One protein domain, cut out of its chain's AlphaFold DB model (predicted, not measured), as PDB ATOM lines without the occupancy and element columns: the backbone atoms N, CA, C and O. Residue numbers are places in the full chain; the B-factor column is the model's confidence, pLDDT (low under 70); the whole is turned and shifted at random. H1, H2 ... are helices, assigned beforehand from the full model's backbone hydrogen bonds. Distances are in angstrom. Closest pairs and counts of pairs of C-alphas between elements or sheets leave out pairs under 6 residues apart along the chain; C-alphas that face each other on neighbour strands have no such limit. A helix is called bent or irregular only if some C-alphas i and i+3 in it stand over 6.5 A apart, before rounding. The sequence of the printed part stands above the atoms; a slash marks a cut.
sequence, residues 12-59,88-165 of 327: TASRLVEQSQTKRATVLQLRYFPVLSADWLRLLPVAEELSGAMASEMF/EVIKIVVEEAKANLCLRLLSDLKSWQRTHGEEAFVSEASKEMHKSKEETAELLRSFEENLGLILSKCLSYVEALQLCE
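What this domain is: This is residues 12 to 59 and 88 to 165 of the 327 residues of an uncharacterized protein of Chromera velia CCMP2878 (UniProt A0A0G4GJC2). Long helix H6 forms the core, with H2 crossing it on one side and H4 packing on another; H5 bridges the ends of H4 and H6 at one end, and short H3 and H7 gather near the other end of H6. H1 folds back against H2 as a helical hairpin and meets H3 through its later residues, while residues 12 to 19 of H1 stick out. The printed part has 126 residues with seven named helices, H1 to H7 in order, and no named strand; the class is all helix, and the helix packing is mostly crossed. It is compact, with a radius of gyration of the C-alphas of 15.5 A, yet elongated, spanning 49 by 30 by 24 A.

Where its parts are: Find C-alpha 12 at (171.096, 84.663, 125.318); from there H1 runs over residues 12 to 29, 26.1 A. H2, residues 38 to 59, covers 33.5 A; it is irregular, but only just, with C-alphas 42 and 45 6.53 A apart. H3 follows at residues 89 to 95. H4, residues 98 to 116, runs 27.0 A to C-alpha 116 at (208.762, 98.044, 158.331). H5 is residues 118 to 129, 15.9 A. H6, residues 133 to 154, runs 31.7 A. H7, residues 158 to 162, ends at C-alpha 162 at (205.252, 84.273, 127.983).

How they stand to each other: Begin at H6, the hub, which touches H2, H3, H4 and H5. Look at Leu 44 and Phe 143, the closest C-alphas of H2 and H6, 5.5 A apart; these helices run the same way at a steep tilt of 47 degrees. H4 touches H6 with residues 99 to 106 alone, closest at C-alphas 99 and 151, 5.6 A, opposite ways at a steep tilt of 37 degrees, only just past shallow. H5 touches H6 about perpendicular at 78 degrees, with C-alphas 126 and 133 closest at 5.3 A. H3 touches H6 at C-alphas 90 and 154, 6.0 A. H1 and H2 form a hairpin, opposite ways at a steep tilt of 38 degrees, C-alphas 26 and 46 being closest at 6.5 A. H1 also touches H3, at C-alphas 27 and 93, 6.4 A. H7 touches no helix but is near H3. H2 and H4 are apart. Every O i to N i+4 pair is within hydrogen-bond range in H1, H3, H4, H6 and H7; in H2 it is 15 of 18 and in H5 7 of 8.

The domain as a whole: The C-alphas of Thr 12 and His 116, the two farthest apart, are 51.8 A from each other. Residues 60 to 87 are not printed, and C-alphas 59 and 88 stand 12.4 A apart across this cut. Of the links printed whole, H1 to H2 is short and the others are tight. The mean pLDDT of the printed part is 92.0, with residue 59 alone under 70.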
ATOM      1  N   THR A  12     169.960  85.343 124.685       79.88
ATOM      2  CA  THR A  12     171.096  84.663 125.318       79.88
ATOM      3  C   THR A  12     172.416  85.305 124.892       79.88
ATOM      4  O   THR A  12     173.251  85.598 125.745       79.88
ATOM      5  N   ALA A  13     172.581  85.604 123.600       80.00
ATOM      6  CA  ALA A  13     173.757  86.295 123.076       80.00
ATOM      7  C   ALA A  13     173.919  87.700 123.682       80.00
ATOM      8  O   ALA A  13     175.006  88.048 124.137       80.00
ATOM      9  N   SER A  14     172.832  88.475 123.769       83.31
ATOM     10  CA  SER A  14     172.854  89.822 124.362       83.31
ATOM     11  C   SER A  14     173.297  89.798 125.830       83.31
ATOM     12  O   SER A  14     174.147  90.589 126.234       83.31
ATOM     13  N   ARG A  15     172.791  88.836 126.616       84.88
ATOM     14  CA  ARG A  15     173.187  88.655 128.020       84.88
ATOM     15  C   ARG A  15     174.665  88.287 128.168       84.88
ATOM     16  O   ARG A  15     175.317  88.736 129.105       84.88
ATOM     17  N   LEU A  16     175.196  87.468 127.264       81.94
ATOM     18  CA  LEU A  16     176.602  87.055 127.290       81.94
ATOM     19  C   LEU A  16     177.542  88.218 126.946       81.94
ATOM     20  O   LEU A  16     178.573  88.382 127.597       81.94
ATOM     21  N   VAL A  17     177.146  89.080 126.002       84.88
ATOM     22  CA  VAL A  17     177.866  90.329 125.701       84.88
ATOM     23  C   VAL A  17     177.873  91.264 126.912       84.88
ATOM     24  O   VAL A  17     178.930  91.765 127.287       84.88
ATOM     25  N   GLU A  18     176.727  91.464 127.565       87.12
ATOM     26  CA  GLU A  18     176.626  92.298 128.773       87.12
ATOM     27  C   GLU A  18     177.492  91.753 129.924       87.12
ATOM     28  O   GLU A  18     178.193  92.508 130.604       87.12
ATOM     29  N   GLN A  19     177.518  90.429 130.107       86.81
ATOM     30  CA  GLN A  19     178.388  89.776 131.087       86.81
ATOM     31  C   GLN A  19     179.874  89.982 130.773       86.81
ATOM     32  O   GLN A  19     180.639  90.313 131.677       86.81
ATOM     33  N   SER A  20     180.294  89.826 129.513       87.00
ATOM     34  CA  SER A  20     181.678  90.098 129.090       87.00
ATOM     35  C   SER A  20     182.058  91.567 129.320       87.00
ATOM     36  O   SER A  20     183.098  91.842 129.921       87.00
ATOM     37  N   GLN A  21     181.194  92.519 128.952       90.19
ATOM     38  CA  GLN A  21     181.431  93.948 129.189       90.19
ATOM     39  C   GLN A  21     181.557  94.275 130.680       90.19
ATOM     40  O   GLN A  21     182.441  95.040 131.066       90.19
ATOM     41  N   THR A  22     180.722  93.657 131.519       92.00
ATOM     42  CA  THR A  22     180.791  93.804 132.978       92.00
ATOM     43  C   THR A  22     182.123  93.278 133.511       92.00
ATOM     44  O   THR A  22     182.820  94.001 134.216       92.00
ATOM     45  N   LYS A  23     182.547  92.075 133.098       92.44
ATOM     46  CA  LYS A  23     183.853  91.507 133.478       92.44
ATOM     47  C   LYS A  23     185.006  92.420 133.063       92.44
ATOM     48  O   LYS A  23     185.878  92.704 133.882       92.44
ATOM     49  N   ARG A  24     185.005  92.926 131.823       94.25
ATOM     50  CA  ARG A  24     186.016  93.882 131.338       94.25
ATOM     51  C   ARG A  24     186.026  95.154 132.179       94.25
ATOM     52  O   ARG A  24     187.093  95.591 132.599       94.25
ATOM     53  N   ALA A  25     184.858  95.714 132.492       95.38
ATOM     54  CA  ALA A  25     184.753  96.885 133.356       95.38
ATOM     55  C   ALA A  25     185.337  96.624 134.756       95.38
ATOM     56  O   ALA A  25     186.089  97.461 135.252       95.38
ATOM     57  N   THR A  26     185.066  95.466 135.369       96.06
ATOM     58  CA  THR A  26     185.662  95.065 136.656       96.06
ATOM     59  C   THR A  26     187.186  94.921 136.544       96.06
ATOM     60  O   THR A  26     187.923  95.494 137.344       96.06
ATOM     61  N   VAL A  27     187.700  94.248 135.507       96.38
ATOM     62  CA  VAL A  27     189.153  94.100 135.284       96.38
ATOM     63  C   VAL A  27     189.847  95.458 135.091       96.38
ATOM     64  O   VAL A  27     190.949  95.678 135.599       96.38
ATOM     65  N   LEU A  28     189.206  96.410 134.409       96.38
ATOM     66  CA  LEU A  28     189.742  97.760 134.189       96.38
ATOM     67  C   LEU A  28     189.774  98.631 135.458       96.38
ATOM     68  O   LEU A  28     190.531  99.613 135.505       96.38
ATOM     69  N   GLN A  29     188.992  98.281 136.485       96.75
ATOM     70  CA  GLN A  29     189.067  98.917 137.804       96.75
ATOM     71  C   GLN A  29     190.328  98.504 138.569       96.75
ATOM     72  O   GLN A  29     190.821  99.286 139.382       96.75
ATOM     73  N   LEU A  30     190.906  97.334 138.270       96.75
ATOM     74  CA  LEU A  30     192.183  96.928 138.845       96.75
ATOM     75  C   LEU A  30     193.300  97.820 138.287       96.75
ATOM     76  O   LEU A  30     193.677  97.739 137.113       96.75
ATOM     77  N   ARG A  31     193.816  98.716 139.128       96.94
ATOM     78  CA  ARG A  31     194.830  99.716 138.776       96.94
ATOM     79  C   ARG A  31     195.949  99.723 139.802       96.94
ATOM     80  O   ARG A  31     195.814  99.183 140.893       96.94
ATOM     81  N   TYR A  32     197.066 100.325 139.423       97.19
ATOM     82  CA  TYR A  32     198.158 100.534 140.355       97.19
ATOM     83  C   TYR A  32     197.815 101.676 141.309       97.19
ATOM     84  O   TYR A  32     197.526 102.786 140.862       97.19
ATOM     85  N   PHE A  33     197.909 101.402 142.606       96.06
ATOM     86  CA  PHE A  33     197.830 102.398 143.663       96.06
ATOM     87  C   PHE A  33     198.935 102.121 144.688       96.06
ATOM     88  O   PHE A  33     199.234 100.949 144.934       96.06
ATOM     89  N   PRO A  34     199.547 103.155 145.293       93.50
ATOM     90  CA  PRO A  34     200.540 102.960 146.346       93.50
ATOM     91  C   PRO A  34     199.978 102.144 147.515       93.50
ATOM     92  O   PRO A  34     198.816 102.326 147.891       93.50
ATOM     93  N   VAL A  35     200.806 101.276 148.102       91.31
ATOM     94  CA  VAL A  35     200.433 100.438 149.254       91.31
ATOM     95  C   VAL A  35     199.880 101.321 150.381       91.31
ATOM     96  O   VAL A  35     200.453 102.363 150.683       91.31
ATOM     97  N   LEU A  36     198.757 100.903 150.974       84.62
ATOM     98  CA  LEU A  36     197.988 101.619 152.011       84.62
ATOM     99  C   LEU A  36     197.279 102.909 151.593       84.62
ATOM    100  O   LEU A  36     196.587 103.496 152.420       84.62
ATOM    101  N   SER A  37     197.368 103.343 150.337       90.12
ATOM    102  CA  SER A  37     196.523 104.457 149.895       90.12
ATOM    103  C   SER A  37     195.034 104.085 149.981       90.12
ATOM    104  O   SER A  37     194.652 102.923 149.817       90.12
ATOM    105  N   ALA A  38     194.166 105.078 150.191       87.56
ATOM    106  CA  ALA A  38     192.718 104.863 150.219       87.56
ATOM    107  C   ALA A  38     192.201 104.144 148.955       87.56
ATOM    108  O   ALA A  38     191.299 103.312 149.037       87.56
ATOM    109  N   ASP A  39     192.796 104.418 147.791       91.69
ATOM    110  CA  ASP A  39     192.442 103.757 146.534       91.69
ATOM    111  C   ASP A  39     192.968 102.321 146.435       91.69
ATOM    112  O   ASP A  39     192.288 101.463 145.876       91.69
ATOM    113  N   TRP A  40     194.120 102.016 147.039       90.75
ATOM    114  CA  TRP A  40     194.616 100.640 147.140       90.75
ATOM    115  C   TRP A  40     193.635  99.752 147.909       90.75
ATOM    116  O   TRP A  40     193.354  98.631 147.499       90.75
ATOM    117  N   LEU A  41     193.018 100.278 148.964       84.69
ATOM    118  CA  LEU A  41     192.006  99.549 149.734       84.69
ATOM    119  C   LEU A  41     190.714  99.306 148.948       84.69
ATOM    120  O   LEU A  41     190.048  98.291 149.150       84.69
ATOM    121  N   ARG A  42     190.374 100.203 148.017       89.81
ATOM    122  CA  ARG A  42     189.234 100.028 147.104       89.81
ATOM    123  C   ARG A  42     189.465  98.923 146.077       89.81
ATOM    124  O   ARG A  42     188.502  98.478 145.462       89.81
ATOM    125  N   LEU A  43     190.702  98.451 145.909       95.06
ATOM    126  CA  LEU A  43     190.990  97.305 145.050       95.06
ATOM    127  C   LEU A  43     190.531  95.981 145.661       95.06
ATOM    128  O   LEU A  43     190.343  95.031 144.909       95.06
ATOM    129  N   LEU A  44     190.363  95.883 146.985       94.12
ATOM    130  CA  LEU A  44     190.041  94.604 147.620       94.12
ATOM    131  C   LEU A  44     188.712  94.006 147.115       94.12
ATOM    132  O   LEU A  44     188.747  92.868 146.655       94.12
ATOM    133  N   PRO A  45     187.580  94.741 147.092       95.50
ATOM    134  CA  PRO A  45     186.336  94.209 146.532       95.50
ATOM    135  C   PRO A  45     186.472  93.789 145.064       95.50
ATOM    136  O   PRO A  45     185.919  92.774 144.657       95.50
ATOM    137  N   VAL A  46     187.257  94.536 144.277       96.75
ATOM    138  CA  VAL A  46     187.530  94.210 142.868       96.75
ATOM    139  C   VAL A  46     188.321  92.902 142.766       96.75
ATOM    140  O   VAL A  46     187.999  92.043 141.951       96.75
ATOM    141  N   ALA A  47     189.345  92.722 143.602       97.00
ATOM    142  CA  ALA A  47     190.139  91.500 143.642       97.00
ATOM    143  C   ALA A  47     189.304  90.289 144.091       97.00
ATOM    144  O   ALA A  47     189.442  89.222 143.499       97.00
ATOM    145  N   GLU A  48     188.429  90.452 145.088       96.44
ATOM    146  CA  GLU A  48     187.489  89.421 145.557       96.44
ATOM    147  C   GLU A  48     186.479  89.022 144.471       96.44
ATOM    148  O   GLU A  48     186.242  87.834 144.244       96.44
ATOM    149  N   GLU A  49     185.916  89.997 143.753       95.81
ATOM    150  CA  GLU A  49     184.990  89.742 142.646       95.81
ATOM    151  C   GLU A  49     185.680  88.971 141.510       95.81
ATOM    152  O   GLU A  49     185.171  87.946 141.046       95.81
ATOM    153  N   LEU A  50     186.866  89.421 141.088       95.50
ATOM    154  CA  LEU A  50     187.621  88.791 140.004       95.50
ATOM    155  C   LEU A  50     188.087  87.380 140.369       95.50
ATOM    156  O   LEU A  50     187.947  86.457 139.564       95.50
ATOM    157  N   SER A  51     188.629  87.193 141.573       95.00
ATOM    158  CA  SER A  51     189.105  85.887 142.029       95.00
ATOM    159  C   SER A  51     187.944  84.887 142.158       95.00
ATOM    160  O   SER A  51     188.077  83.731 141.745       95.00
ATOM    161  N   GLY A  52     186.784  85.339 142.650       93.75
ATOM    162  CA  GLY A  52     185.563  84.545 142.761       93.75
ATOM    163  C   GLY A  52     184.992  84.151 141.399       93.75
ATOM    164  O   GLY A  52     184.607  82.993 141.198       93.75
ATOM    165  N   ALA A  53     185.002  85.076 140.436       91.50
ATOM    166  CA  ALA A  53     184.597  84.796 139.063       91.50
ATOM    167  C   ALA A  53     185.513  83.743 138.412       91.50
ATOM    168  O   ALA A  53     185.017  82.743 137.895       91.50
ATOM    169  N   MET A  54     186.838  83.886 138.539       90.56
ATOM    170  CA  MET A  54     187.802  82.893 138.034       90.56
ATOM    171  C   MET A  54     187.631  81.515 138.684       90.56
ATOM    172  O   MET A  54     187.727  80.484 138.017       90.56
ATOM    173  N   ALA A  55     187.394  81.468 139.998       87.50
ATOM    174  CA  ALA A  55     187.191  80.210 140.709       87.50
ATOM    175  C   ALA A  55     185.926  79.477 140.229       87.50
ATOM    176  O   ALA A  55     185.944  78.251 140.099       87.50
ATOM    177  N   SER A  56     184.864  80.229 139.936       85.25
ATOM    178  CA  SER A  56     183.597  79.695 139.427       85.25
ATOM    179  C   SER A  56     183.756  79.128 138.012       85.25
ATOM    180  O   SER A  56     183.362  77.990 137.762       85.25
ATOM    181  N   GLU A  57     184.437  79.855 137.120       79.31
ATOM    182  CA  GLU A  57     184.690  79.422 135.735       79.31
ATOM    183  C   GLU A  57     185.483  78.105 135.665       79.31
ATOM    184  O   GLU A  57     185.169  77.207 134.881       79.31
ATOM    185  N   MET A  58     186.474  77.924 136.542       70.50
ATOM    186  CA  MET A  58     187.253  76.683 136.581       70.50
ATOM    187  C   MET A  58     186.442  75.461 137.023       70.50
ATOM    188  O   MET A  58     186.719  74.338 136.583       70.50
ATOM    189  N   PHE A  59     185.471  75.652 137.918       62.66
ATOM    190  CA  PHE A  59     184.605  74.563 138.355       62.66
ATOM    191  C   PHE A  59     183.720  74.090 137.196       62.66
ATOM    192  O   PHE A  59     183.645  72.883 136.936       62.66
ATOM    193  N   GLU A  88     186.376  84.258 129.222       80.56
ATOM    194  CA  GLU A  88     186.851  83.871 130.546       80.56
ATOM    195  C   GLU A  88     187.578  85.061 131.183       80.56
ATOM    196  O   GLU A  88     188.338  85.779 130.521       80.56
ATOM    197  N   VAL A  89     187.367  85.285 132.482       91.00
ATOM    198  CA  VAL A  89     187.982  86.413 133.204       91.00
ATOM    199  C   VAL A  89     189.507  86.349 133.112       91.00
ATOM    200  O   VAL A  89     190.162  87.384 133.009       91.00
ATOM    201  N   ILE A  90     190.080  85.141 133.085       91.00
ATOM    202  CA  ILE A  90     191.525  84.919 132.936       91.00
ATOM    203  C   ILE A  90     192.042  85.526 131.630       91.00
ATOM    204  O   ILE A  90     193.049  86.233 131.653       91.00
ATOM    205  N   LYS A  91     191.335  85.311 130.515       91.81
ATOM    206  CA  LYS A  91     191.707  85.854 129.205       91.81
ATOM    207  C   LYS A  91     191.727  87.382 129.237       91.81
ATOM    208  O   LYS A  91     192.733  87.976 128.868       91.81
ATOM    209  N   ILE A  92     190.676  88.002 129.777       93.75
ATOM    210  CA  ILE A  92     190.595  89.465 129.915       93.75
ATOM    211  C   ILE A  92     191.745  89.995 130.791       93.75
ATOM    212  O   ILE A  92     192.392  90.977 130.442       93.75
ATOM    213  N   VAL A  93     192.039  89.344 131.921       95.75
ATOM    214  CA  VAL A  93     193.136  89.743 132.824       95.75
ATOM    215  C   VAL A  93     194.504  89.656 132.141       95.75
ATOM    216  O   VAL A  93     195.354  90.520 132.375       95.75
ATOM    217  N   VAL A  94     194.732  88.644 131.303       94.88
ATOM    218  CA  VAL A  94     195.985  88.487 130.550       94.88
ATOM    219  C   VAL A  94     196.082  89.519 129.421       94.88
ATOM    220  O   VAL A  94     197.103  90.198 129.328       94.88
ATOM    221  N   GLU A  95     195.020  89.701 128.626       94.38
ATOM    222  CA  GLU A  95     194.948  90.695 127.538       94.38
ATOM    223  C   GLU A  95     195.205  92.126 128.039       94.38
ATOM    224  O   GLU A  95     195.966  92.876 127.434       94.38
ATOM    225  N   GLU A  96     194.628  92.489 129.186       95.88
ATOM    226  CA  GLU A  96     194.750  93.823 129.793       95.88
ATOM    227  C   GLU A  96     196.033  93.994 130.639       95.88
ATOM    228  O   GLU A  96     196.141  94.926 131.447       95.88
ATOM    229  N   ALA A  97     197.000  93.074 130.508       96.50
ATOM    230  CA  ALA A  97     198.275  93.043 131.234       96.50
ATOM    231  C   ALA A  97     198.136  93.113 132.772       96.50
ATOM    232  O   ALA A  97     199.031  93.583 133.490       96.50
ATOM    233  N   LYS A  98     197.010  92.636 133.313       97.44
ATOM    234  CA  LYS A  98     196.696  92.726 134.744       97.44
ATOM    235  C   LYS A  98     197.412  91.680 135.583       97.44
ATOM    236  O   LYS A  98     197.643  91.937 136.758       97.44
ATOM    237  N   ALA A  99     197.865  90.570 134.998       97.38
ATOM    238  CA  ALA A  99     198.737  89.620 135.695       97.38
ATOM    239  C   ALA A  99     200.025  90.301 136.210       97.38
ATOM    240  O   ALA A  99     200.359  90.199 137.391       97.38
ATOM    241  N   ASN A 100     200.691  91.095 135.360       98.38
ATOM    242  CA  ASN A 100     201.886  91.857 135.747       98.38
ATOM    243  C   ASN A 100     201.564  92.973 136.754       98.38
ATOM    244  O   ASN A 100     202.395  93.315 137.594       98.38
ATOM    245  N   LEU A 101     200.355  93.541 136.710       98.00
ATOM    246  CA  LEU A 101     199.901  94.483 137.733       98.00
ATOM    247  C   LEU A 101     199.703  93.798 139.096       98.00
ATOM    248  O   LEU A 101     200.173  94.331 140.098       98.00
ATOM    249  N   CYS A 102     199.060  92.626 139.142       98.12
ATOM    250  CA  CYS A 102     198.914  91.840 140.371       98.12
ATOM    251  C   CYS A 102     200.283  91.538 140.987       98.12
ATOM    252  O   CYS A 102     200.481  91.757 142.179       98.12
ATOM    253  N   LEU A 103     201.244  91.107 140.164       98.44
ATOM    254  CA  LEU A 103     202.615  90.852 140.598       98.44
ATOM    255  C   LEU A 103     203.279  92.098 141.204       98.44
ATOM    256  O   LEU A 103     203.905  92.002 142.261       98.44
ATOM    257  N   ARG A 104     203.131  93.269 140.571       98.19
ATOM    258  CA  ARG A 104     203.664  94.537 141.095       98.19
ATOM    259  C   ARG A 104     203.035  94.909 142.438       98.19
ATOM    260  O   ARG A 104     203.766  95.122 143.399       98.19
ATOM    261  N   LEU A 105     201.703  94.877 142.541       97.69
ATOM    262  CA  LEU A 105     200.978  95.172 143.786       97.69
ATOM    263  C   LEU A 105     201.391  94.238 144.938       97.69
ATOM    264  O   LEU A 105     201.602  94.699 146.059       97.69
ATOM    265  N   LEU A 106     201.538  92.939 144.662       97.69
ATOM    266  CA  LEU A 106     202.004  91.953 145.641       97.69
ATOM    267  C   LEU A 106     203.469  92.173 146.032       97.69
ATOM    268  O   LEU A 106     203.827  92.032 147.200       97.69
ATOM    269  N   SER A 107     204.321  92.530 145.072       97.75
ATOM    270  CA  SER A 107     205.735  92.820 145.324       97.75
ATOM    271  C   SER A 107     205.922  94.042 146.205       97.75
ATOM    272  O   SER A 107     206.683  93.972 147.170       97.75
ATOM    273  N   ASP A 108     205.199  95.121 145.927       96.38
ATOM    274  CA  ASP A 108     205.276  96.337 146.731       96.38
ATOM    275  C   ASP A 108     204.759  96.087 148.145       96.38
ATOM    276  O   ASP A 108     205.405  96.484 149.114       96.38
ATOM    277  N   LEU A 109     203.655  95.343 148.278       95.19
ATOM    278  CA  LEU A 109     203.121  94.936 149.573       95.19
ATOM    279  C   LEU A 109     204.149  94.136 150.391       95.19
ATOM    280  O   LEU A 109     204.408  94.467 151.549       95.19
ATOM    281  N   LYS A 110     204.783  93.120 149.793       95.06
ATOM    282  CA  LYS A 110     205.798  92.298 150.476       95.06
ATOM    283  C   LYS A 110     207.076  93.061 150.788       95.06
ATOM    284  O   LYS A 110     207.639  92.893 151.871       95.06
ATOM    285  N   SER A 111     207.513  93.938 149.890       94.06
ATOM    286  CA  SER A 111     208.650  94.825 150.139       94.06
ATOM    287  C   SER A 111     208.370  95.760 151.316       94.06
ATOM    288  O   SER A 111     209.236  95.968 152.171       94.06
ATOM    289  N   TRP A 112     207.148  96.290 151.397       91.94
ATOM    290  CA  TRP A 112     206.723  97.141 152.500       91.94
ATOM    291  C   TRP A 112     206.730  96.369 153.822       91.94
ATOM    292  O   TRP A 112     207.381  96.812 154.772       91.94
ATOM    293  N   GLN A 113     206.074  95.201 153.867       91.50
ATOM    294  CA  GLN A 113     206.015  94.327 155.048       91.50
ATOM    295  C   GLN A 113     207.411  93.955 155.555       91.50
ATOM    296  O   GLN A 113     207.658  94.006 156.759       91.50
ATOM    297  N   ARG A 114     208.343  93.642 154.647       90.69
ATOM    298  CA  ARG A 114     209.733  93.331 155.001       90.69
ATOM    299  C   ARG A 114     210.466  94.533 155.601       90.69
ATOM    300  O   ARG A 114     211.218  94.364 156.552       90.69
ATOM    301  N   THR A 115     210.270  95.727 155.041       91.06
ATOM    302  CA  THR A 115     211.014  96.937 155.435       91.06
ATOM    303  C   THR A 115     210.602  97.449 156.814       91.06
ATOM    304  O   THR A 115     211.453  97.855 157.600       91.06
ATOM    305  N   HIS A 116     209.306  97.426 157.118       88.62
ATOM    306  CA  HIS A 116     208.762  98.044 158.331       88.62
ATOM    307  C   HIS A 116     208.364  97.017 159.403       88.62
ATOM    308  O   HIS A 116     208.180  97.378 160.563       88.62
ATOM    309  N   GLY A 117     208.241  95.741 159.033       89.06
ATOM    310  CA  GLY A 117     207.676  94.690 159.873       89.06
ATOM    311  C   GLY A 117     206.147  94.634 159.790       89.06
ATOM    312  O   GLY A 117     205.461  95.652 159.679       89.06
ATOM    313  N   GLU A 118     205.597  93.422 159.876       85.62
ATOM    314  CA  GLU A 118     204.158  93.162 159.722       85.62
ATOM    315  C   GLU A 118     203.309  93.860 160.799       85.62
ATOM    316  O   GLU A 118     202.245  94.398 160.506       85.62
ATOM    317  N   GLU A 119     203.790  93.936 162.042       88.19
ATOM    318  CA  GLU A 119     203.049  94.598 163.123       88.19
ATOM    319  C   GLU A 119     202.972  96.121 162.935       88.19
ATOM    320  O   GLU A 119     201.913  96.725 163.140       88.19
ATOM    321  N   ALA A 120     204.076  96.748 162.516       88.81
ATOM    322  CA  ALA A 120     204.098  98.174 162.213       88.81
ATOM    323  C   ALA A 120     203.186  98.481 161.019       88.81
ATOM    324  O   ALA A 120     202.398  99.424 161.089       88.81
ATOM    325  N   PHE A 121     203.212  97.621 159.993       85.81
ATOM    326  CA  PHE A 121     202.332  97.705 158.829       85.81
ATOM    327  C   PHE A 121     200.862  97.722 159.207       85.81
ATOM    328  O   PHE A 121     200.137  98.657 158.875       85.81
ATOM    329  N   VAL A 122     200.432  96.703 159.950       89.62
ATOM    330  CA  VAL A 122     199.046  96.573 160.396       89.62
ATOM    331  C   VAL A 122     198.663  97.766 161.268       89.62
ATOM    332  O   VAL A 122     197.555  98.287 161.153       89.62
ATOM    333  N   SER A 123     199.573  98.244 162.123       92.12
ATOM    334  CA  SER A 123     199.294  99.392 162.983       92.12
ATOM    335  C   SER A 123     199.153 100.706 162.213       92.12
ATOM    336  O   SER A 123     198.349 101.540 162.631       92.12
ATOM    337  N   GLU A 124     199.916 100.928 161.149       87.44
ATOM    338  CA  GLU A 124     199.802 102.122 160.305       87.44
ATOM    339  C   GLU A 124     198.536 102.059 159.450       87.44
ATOM    340  O   GLU A 124     197.697 102.959 159.519       87.44
ATOM    341  N   ALA A 125     198.327 100.929 158.774       86.38
ATOM    342  CA  ALA A 125     197.132 100.655 157.991       86.38
ATOM    343  C   ALA A 125     195.849 100.794 158.829       86.38
ATOM    344  O   ALA A 125     194.890 101.413 158.383       86.38
ATOM    345  N   SER A 126     195.842 100.319 160.079       91.62
ATOM    346  CA  SER A 126     194.663 100.421 160.952       91.62
ATOM    347  C   SER A 126     194.251 101.865 161.247       91.62
ATOM    348  O   SER A 126     193.060 102.165 161.344       91.62
ATOM    349  N   LYS A 127     195.231 102.777 161.344       90.38
ATOM    350  CA  LYS A 127     194.984 104.201 161.599       90.38
ATOM    351  C   LYS A 127     194.394 104.872 160.368       90.38
ATOM    352  O   LYS A 127     193.404 105.581 160.504       90.38
ATOM    353  N   GLU A 128     194.974 104.598 159.201       86.06
ATOM    354  CA  GLU A 128     194.519 105.136 157.914       86.06
ATOM    355  C   GLU A 128     193.120 104.621 157.543       86.06
ATOM    356  O   GLU A 128     192.273 105.359 157.052       86.06
ATOM    357  N   MET A 129     192.842 103.349 157.836       84.31
ATOM    358  CA  MET A 129     191.564 102.701 157.533       84.31
ATOM    359  C   MET A 129     190.452 103.019 158.528       84.31
ATOM    360  O   MET A 129     189.298 102.677 158.266       84.31
ATOM    361  N   HIS A 130     190.791 103.604 159.680       91.62
ATOM    362  CA  HIS A 130     189.894 103.727 160.829       91.62
ATOM    363  C   HIS A 130     189.258 102.380 161.234       91.62
ATOM    364  O   HIS A 130     188.062 102.306 161.524       91.62
ATOM    365  N   LYS A 131     190.059 101.307 161.241       91.94
ATOM    366  CA  LYS A 131     189.643  99.943 161.619       91.94
ATOM    367  C   LYS A 131     190.499  99.395 162.755       91.94
ATOM    368  O   LYS A 131     191.577  99.916 163.036       91.94
ATOM    369  N   SER A 132     190.043  98.325 163.404       96.00
ATOM    370  CA  SER A 132     190.890  97.598 164.356       96.00
ATOM    371  C   SER A 132     192.105  96.972 163.655       96.00
ATOM    372  O   SER A 132     192.117  96.773 162.432       96.00
ATOM    373  N   LYS A 133     193.151  96.650 164.426       94.38
ATOM    374  CA  LYS A 133     194.343  95.969 163.894       94.38
ATOM    375  C   LYS A 133     193.982  94.590 163.346       94.38
ATOM    376  O   LYS A 133     194.495  94.190 162.308       94.38
ATOM    377  N   GLU A 134     193.069  93.897 164.011       94.31
ATOM    378  CA  GLU A 134     192.589  92.571 163.643       94.31
ATOM    379  C   GLU A 134     191.832  92.603 162.311       94.31
ATOM    380  O   GLU A 134     192.150  91.830 161.408       94.31
ATOM    381  N   GLU A 135     190.887  93.535 162.145       93.00
ATOM    382  CA  GLU A 135     190.174  93.722 160.873       93.00
ATOM    383  C   GLU A 135     191.129  94.117 159.747       93.00
ATOM    384  O   GLU A 135     191.014  93.622 158.629       93.00
ATOM    385  N   THR A 136     192.089  94.994 160.036       91.44
ATOM    386  CA  THR A 136     193.091  95.428 159.059       91.44
ATOM    387  C   THR A 136     193.961  94.257 158.610       91.44
ATOM    388  O   THR A 136     194.147  94.057 157.412       91.44
ATOM    389  N   ALA A 137     194.448  93.439 159.546       91.62
ATOM    390  CA  ALA A 137     195.226  92.245 159.236       91.62
ATOM    391  C   ALA A 137     194.434  91.246 158.375       91.62
ATOM    392  O   ALA A 137     194.998  90.641 157.463       91.62
ATOM    393  N   GLU A 138     193.129  91.095 158.619       91.81
ATOM    394  CA  GLU A 138     192.274  90.233 157.797       91.81
ATOM    395  C   GLU A 138     192.081  90.790 156.381       91.81
ATOM    396  O   GLU A 138     192.178  90.040 155.414       91.81
ATOM    397  N   LEU A 139     191.882  92.103 156.234       92.00
ATOM    398  CA  LEU A 139     191.743  92.745 154.921       92.00
ATOM    399  C   LEU A 139     193.030  92.636 154.099       92.00
ATOM    400  O   LEU A 139     192.974  92.348 152.907       92.00
ATOM    401  N   LEU A 140     194.189  92.811 154.738       92.19
ATOM    402  CA  LEU A 140     195.495  92.628 154.101       92.19
ATOM    403  C   LEU A 140     195.703  91.178 153.653       92.19
ATOM    404  O   LEU A 140     196.168  90.941 152.538       92.19
ATOM    405  N   ARG A 141     195.307  90.205 154.484       92.44
ATOM    406  CA  ARG A 141     195.355  88.787 154.116       92.44
ATOM    407  C   ARG A 141     194.413  88.473 152.957       92.44
ATOM    408  O   ARG A 141     194.830  87.785 152.032       92.44
ATOM    409  N   SER A 142     193.182  88.991 152.983       93.88
ATOM    410  CA  SER A 142     192.224  88.822 151.883       93.88
ATOM    411  C   SER A 142     192.786  89.417 150.592       93.88
ATOM    412  O   SER A 142     192.756  88.778 149.544       93.88
ATOM    413  N   PHE A 143     193.388  90.606 150.657       95.06
ATOM    414  CA  PHE A 143     194.010  91.235 149.496       95.06
ATOM    415  C   PHE A 143     195.123  90.364 148.897       95.06
ATOM    416  O   PHE A 143     195.131  90.103 147.692       95.06
ATOM    417  N   GLU A 144     196.026  89.869 149.747       95.25
ATOM    418  CA  GLU A 144     197.088  88.942 149.355       95.25
ATOM    419  C   GLU A 144     196.545  87.656 148.735       95.25
ATOM    420  O   GLU A 144     197.018  87.247 147.675       95.25
ATOM    421  N   GLU A 145     195.562  87.023 149.373       95.31
ATOM    422  CA  GLU A 145     194.963  85.770 148.916       95.31
ATOM    423  C   GLU A 145     194.314  85.948 147.538       95.31
ATOM    424  O   GLU A 145     194.569  85.162 146.624       95.31
ATOM    425  N   ASN A 146     193.524  87.008 147.356       96.62
ATOM    426  CA  ASN A 146     192.766  87.235 146.129       96.62
ATOM    427  C   ASN A 146     193.660  87.601 144.942       96.62
ATOM    428  O   ASN A 146     193.557  86.970 143.886       96.62
ATOM    429  N   LEU A 147     194.583  88.559 145.101       97.25
ATOM    430  CA  LEU A 147     195.557  88.852 144.042       97.25
ATOM    431  C   LEU A 147     196.462  87.655 143.770       97.25
ATOM    432  O   LEU A 147     196.809  87.381 142.617       97.25
ATOM    433  N   GLY A 148     196.823  86.927 144.828       96.44
ATOM    434  CA  GLY A 148     197.669  85.761 144.708       96.44
ATOM    435  C   GLY A 148     197.017  84.639 143.910       96.44
ATOM    436  O   GLY A 148     197.674  84.004 143.078       96.44
ATOM    437  N   LEU A 149     195.716  84.439 144.121       94.69
ATOM    438  CA  LEU A 149     194.898  83.497 143.376       94.69
ATOM    439  C   LEU A 149     194.782  83.907 141.908       94.69
ATOM    440  O   LEU A 149     195.060  83.073 141.048       94.69
ATOM    441  N   ILE A 150     194.443  85.171 141.622       96.12
ATOM    442  CA  ILE A 150     194.354  85.705 140.251       96.12
ATOM    443  C   ILE A 150     195.655  85.426 139.494       96.12
ATOM    444  O   ILE A 150     195.635  84.797 138.434       96.12
ATOM    445  N   LEU A 151     196.798  85.810 140.073       97.50
ATOM    446  CA  LEU A 151     198.104  85.584 139.460       97.50
ATOM    447  C   LEU A 151     198.384  84.085 139.262       97.50
ATOM    448  O   LEU A 151     198.772  83.677 138.170       97.50
ATOM    449  N   SER A 152     198.113  83.242 140.265       94.94
ATOM    450  CA  SER A 152     198.300  81.786 140.147       94.94
ATOM    451  C   SER A 152     197.479  81.176 139.011       94.94
ATOM    452  O   SER A 152     197.932  80.216 138.378       94.94
ATOM    453  N   LYS A 153     196.258  81.676 138.785       92.25
ATOM    454  CA  LYS A 153     195.386  81.194 137.711       92.25
ATOM    455  C   LYS A 153     195.918  81.601 136.350       92.25
ATOM    456  O   LYS A 153     196.043  80.729 135.498       92.25
ATOM    457  N   CYS A 154     196.314  82.861 136.176       94.44
ATOM    458  CA  CYS A 154     196.945  83.318 134.940       94.44
ATOM    459  C   CYS A 154     198.177  82.470 134.602       94.44
ATOM    460  O   CYS A 154     198.237  81.888 133.528       94.44
ATOM    461  N   LEU A 155     199.101  82.286 135.550       95.56
ATOM    462  CA  LEU A 155     200.346  81.533 135.332       95.56
ATOM    463  C   LEU A 155     200.140  80.021 135.121       95.56
ATOM    464  O   LEU A 155     201.103  79.290 134.911       95.56
ATOM    465  N   SER A 156     198.904  79.517 135.179       90.94
ATOM    466  CA  SER A 156     198.606  78.130 134.802       90.94
ATOM    467  C   SER A 156     198.599  77.901 133.286       90.94
ATOM    468  O   SER A 156     198.551  76.742 132.870       90.94
ATOM    469  N   TYR A 157     198.662  78.978 132.498       90.06
ATOM    470  CA  TYR A 157     198.702  78.982 131.039       90.06
ATOM    471  C   TYR A 157     200.076  79.454 130.553       90.06
ATOM    472  O   TYR A 157     200.609  80.450 131.048       90.06
ATOM    473  N   VAL A 158     200.651  78.749 129.575       92.56
ATOM    474  CA  VAL A 158     201.996  79.056 129.060       92.56
ATOM    475  C   VAL A 158     202.034  80.406 128.344       92.56
ATOM    476  O   VAL A 158     203.003  81.147 128.464       92.56
ATOM    477  N   GLU A 159     200.945  80.796 127.691       93.19
ATOM    478  CA  GLU A 159     200.815  82.071 126.987       93.19
ATOM    479  C   GLU A 159     200.843  83.247 127.968       93.19
ATOM    480  O   GLU A 159     201.485  84.267 127.725       93.19
ATOM    481  N   ALA A 160     200.203  83.089 129.128       94.44
ATOM    482  CA  ALA A 160     200.277  84.078 130.194       94.44
ATOM    483  C   ALA A 160     201.685  84.151 130.805       94.44
ATOM    484  O   ALA A 160     202.124  85.242 131.163       94.44
ATOM    485  N   LEU A 161     202.402  83.022 130.903       95.88
ATOM    486  CA  LEU A 161     203.806  83.001 131.332       95.88
ATOM    487  C   LEU A 161     204.716  83.743 130.344       95.88
ATOM    488  O   LEU A 161     205.564  84.512 130.781       95.88
ATOM    489  N   GLN A 162     204.504  83.573 129.037       95.12
ATOM    490  CA  GLN A 162     205.252  84.273 127.983       95.12
ATOM    491  C   GLN A 162     205.035  85.795 128.005       95.12
ATOM    492  O   GLN A 162     205.935  86.553 127.653       95.12
ATOM    493  N   LEU A 163     203.851  86.251 128.428       96.25
ATOM    494  CA  LEU A 163     203.523  87.674 128.598       96.25
ATOM    495  C   LEU A 163     203.897  88.219 129.990       96.25
ATOM    496  O   LEU A 163     203.795  89.426 130.241       96.25
ATOM    497  N   CYS A 164     204.287  87.345 130.920       97.25
ATOM    498  CA  CYS A 164     204.630  87.731 132.278       97.25
ATOM    499  C   CYS A 164     206.051  88.301 132.350       97.25
ATOM    500  O   CYS A 164     206.979  87.814 131.710       97.25
ATOM    501  N   GLU A 165     206.248  89.309 133.197       97.31
ATOM    502  CA  GLU A 165     207.573  89.832 133.529       97.31
ATOM    503  C   GLU A 165     208.318  88.852 134.461       97.31
ATOM    504  O   GLU A 165     208.442  89.083 135.667       97.31
TER     505      GLU A 165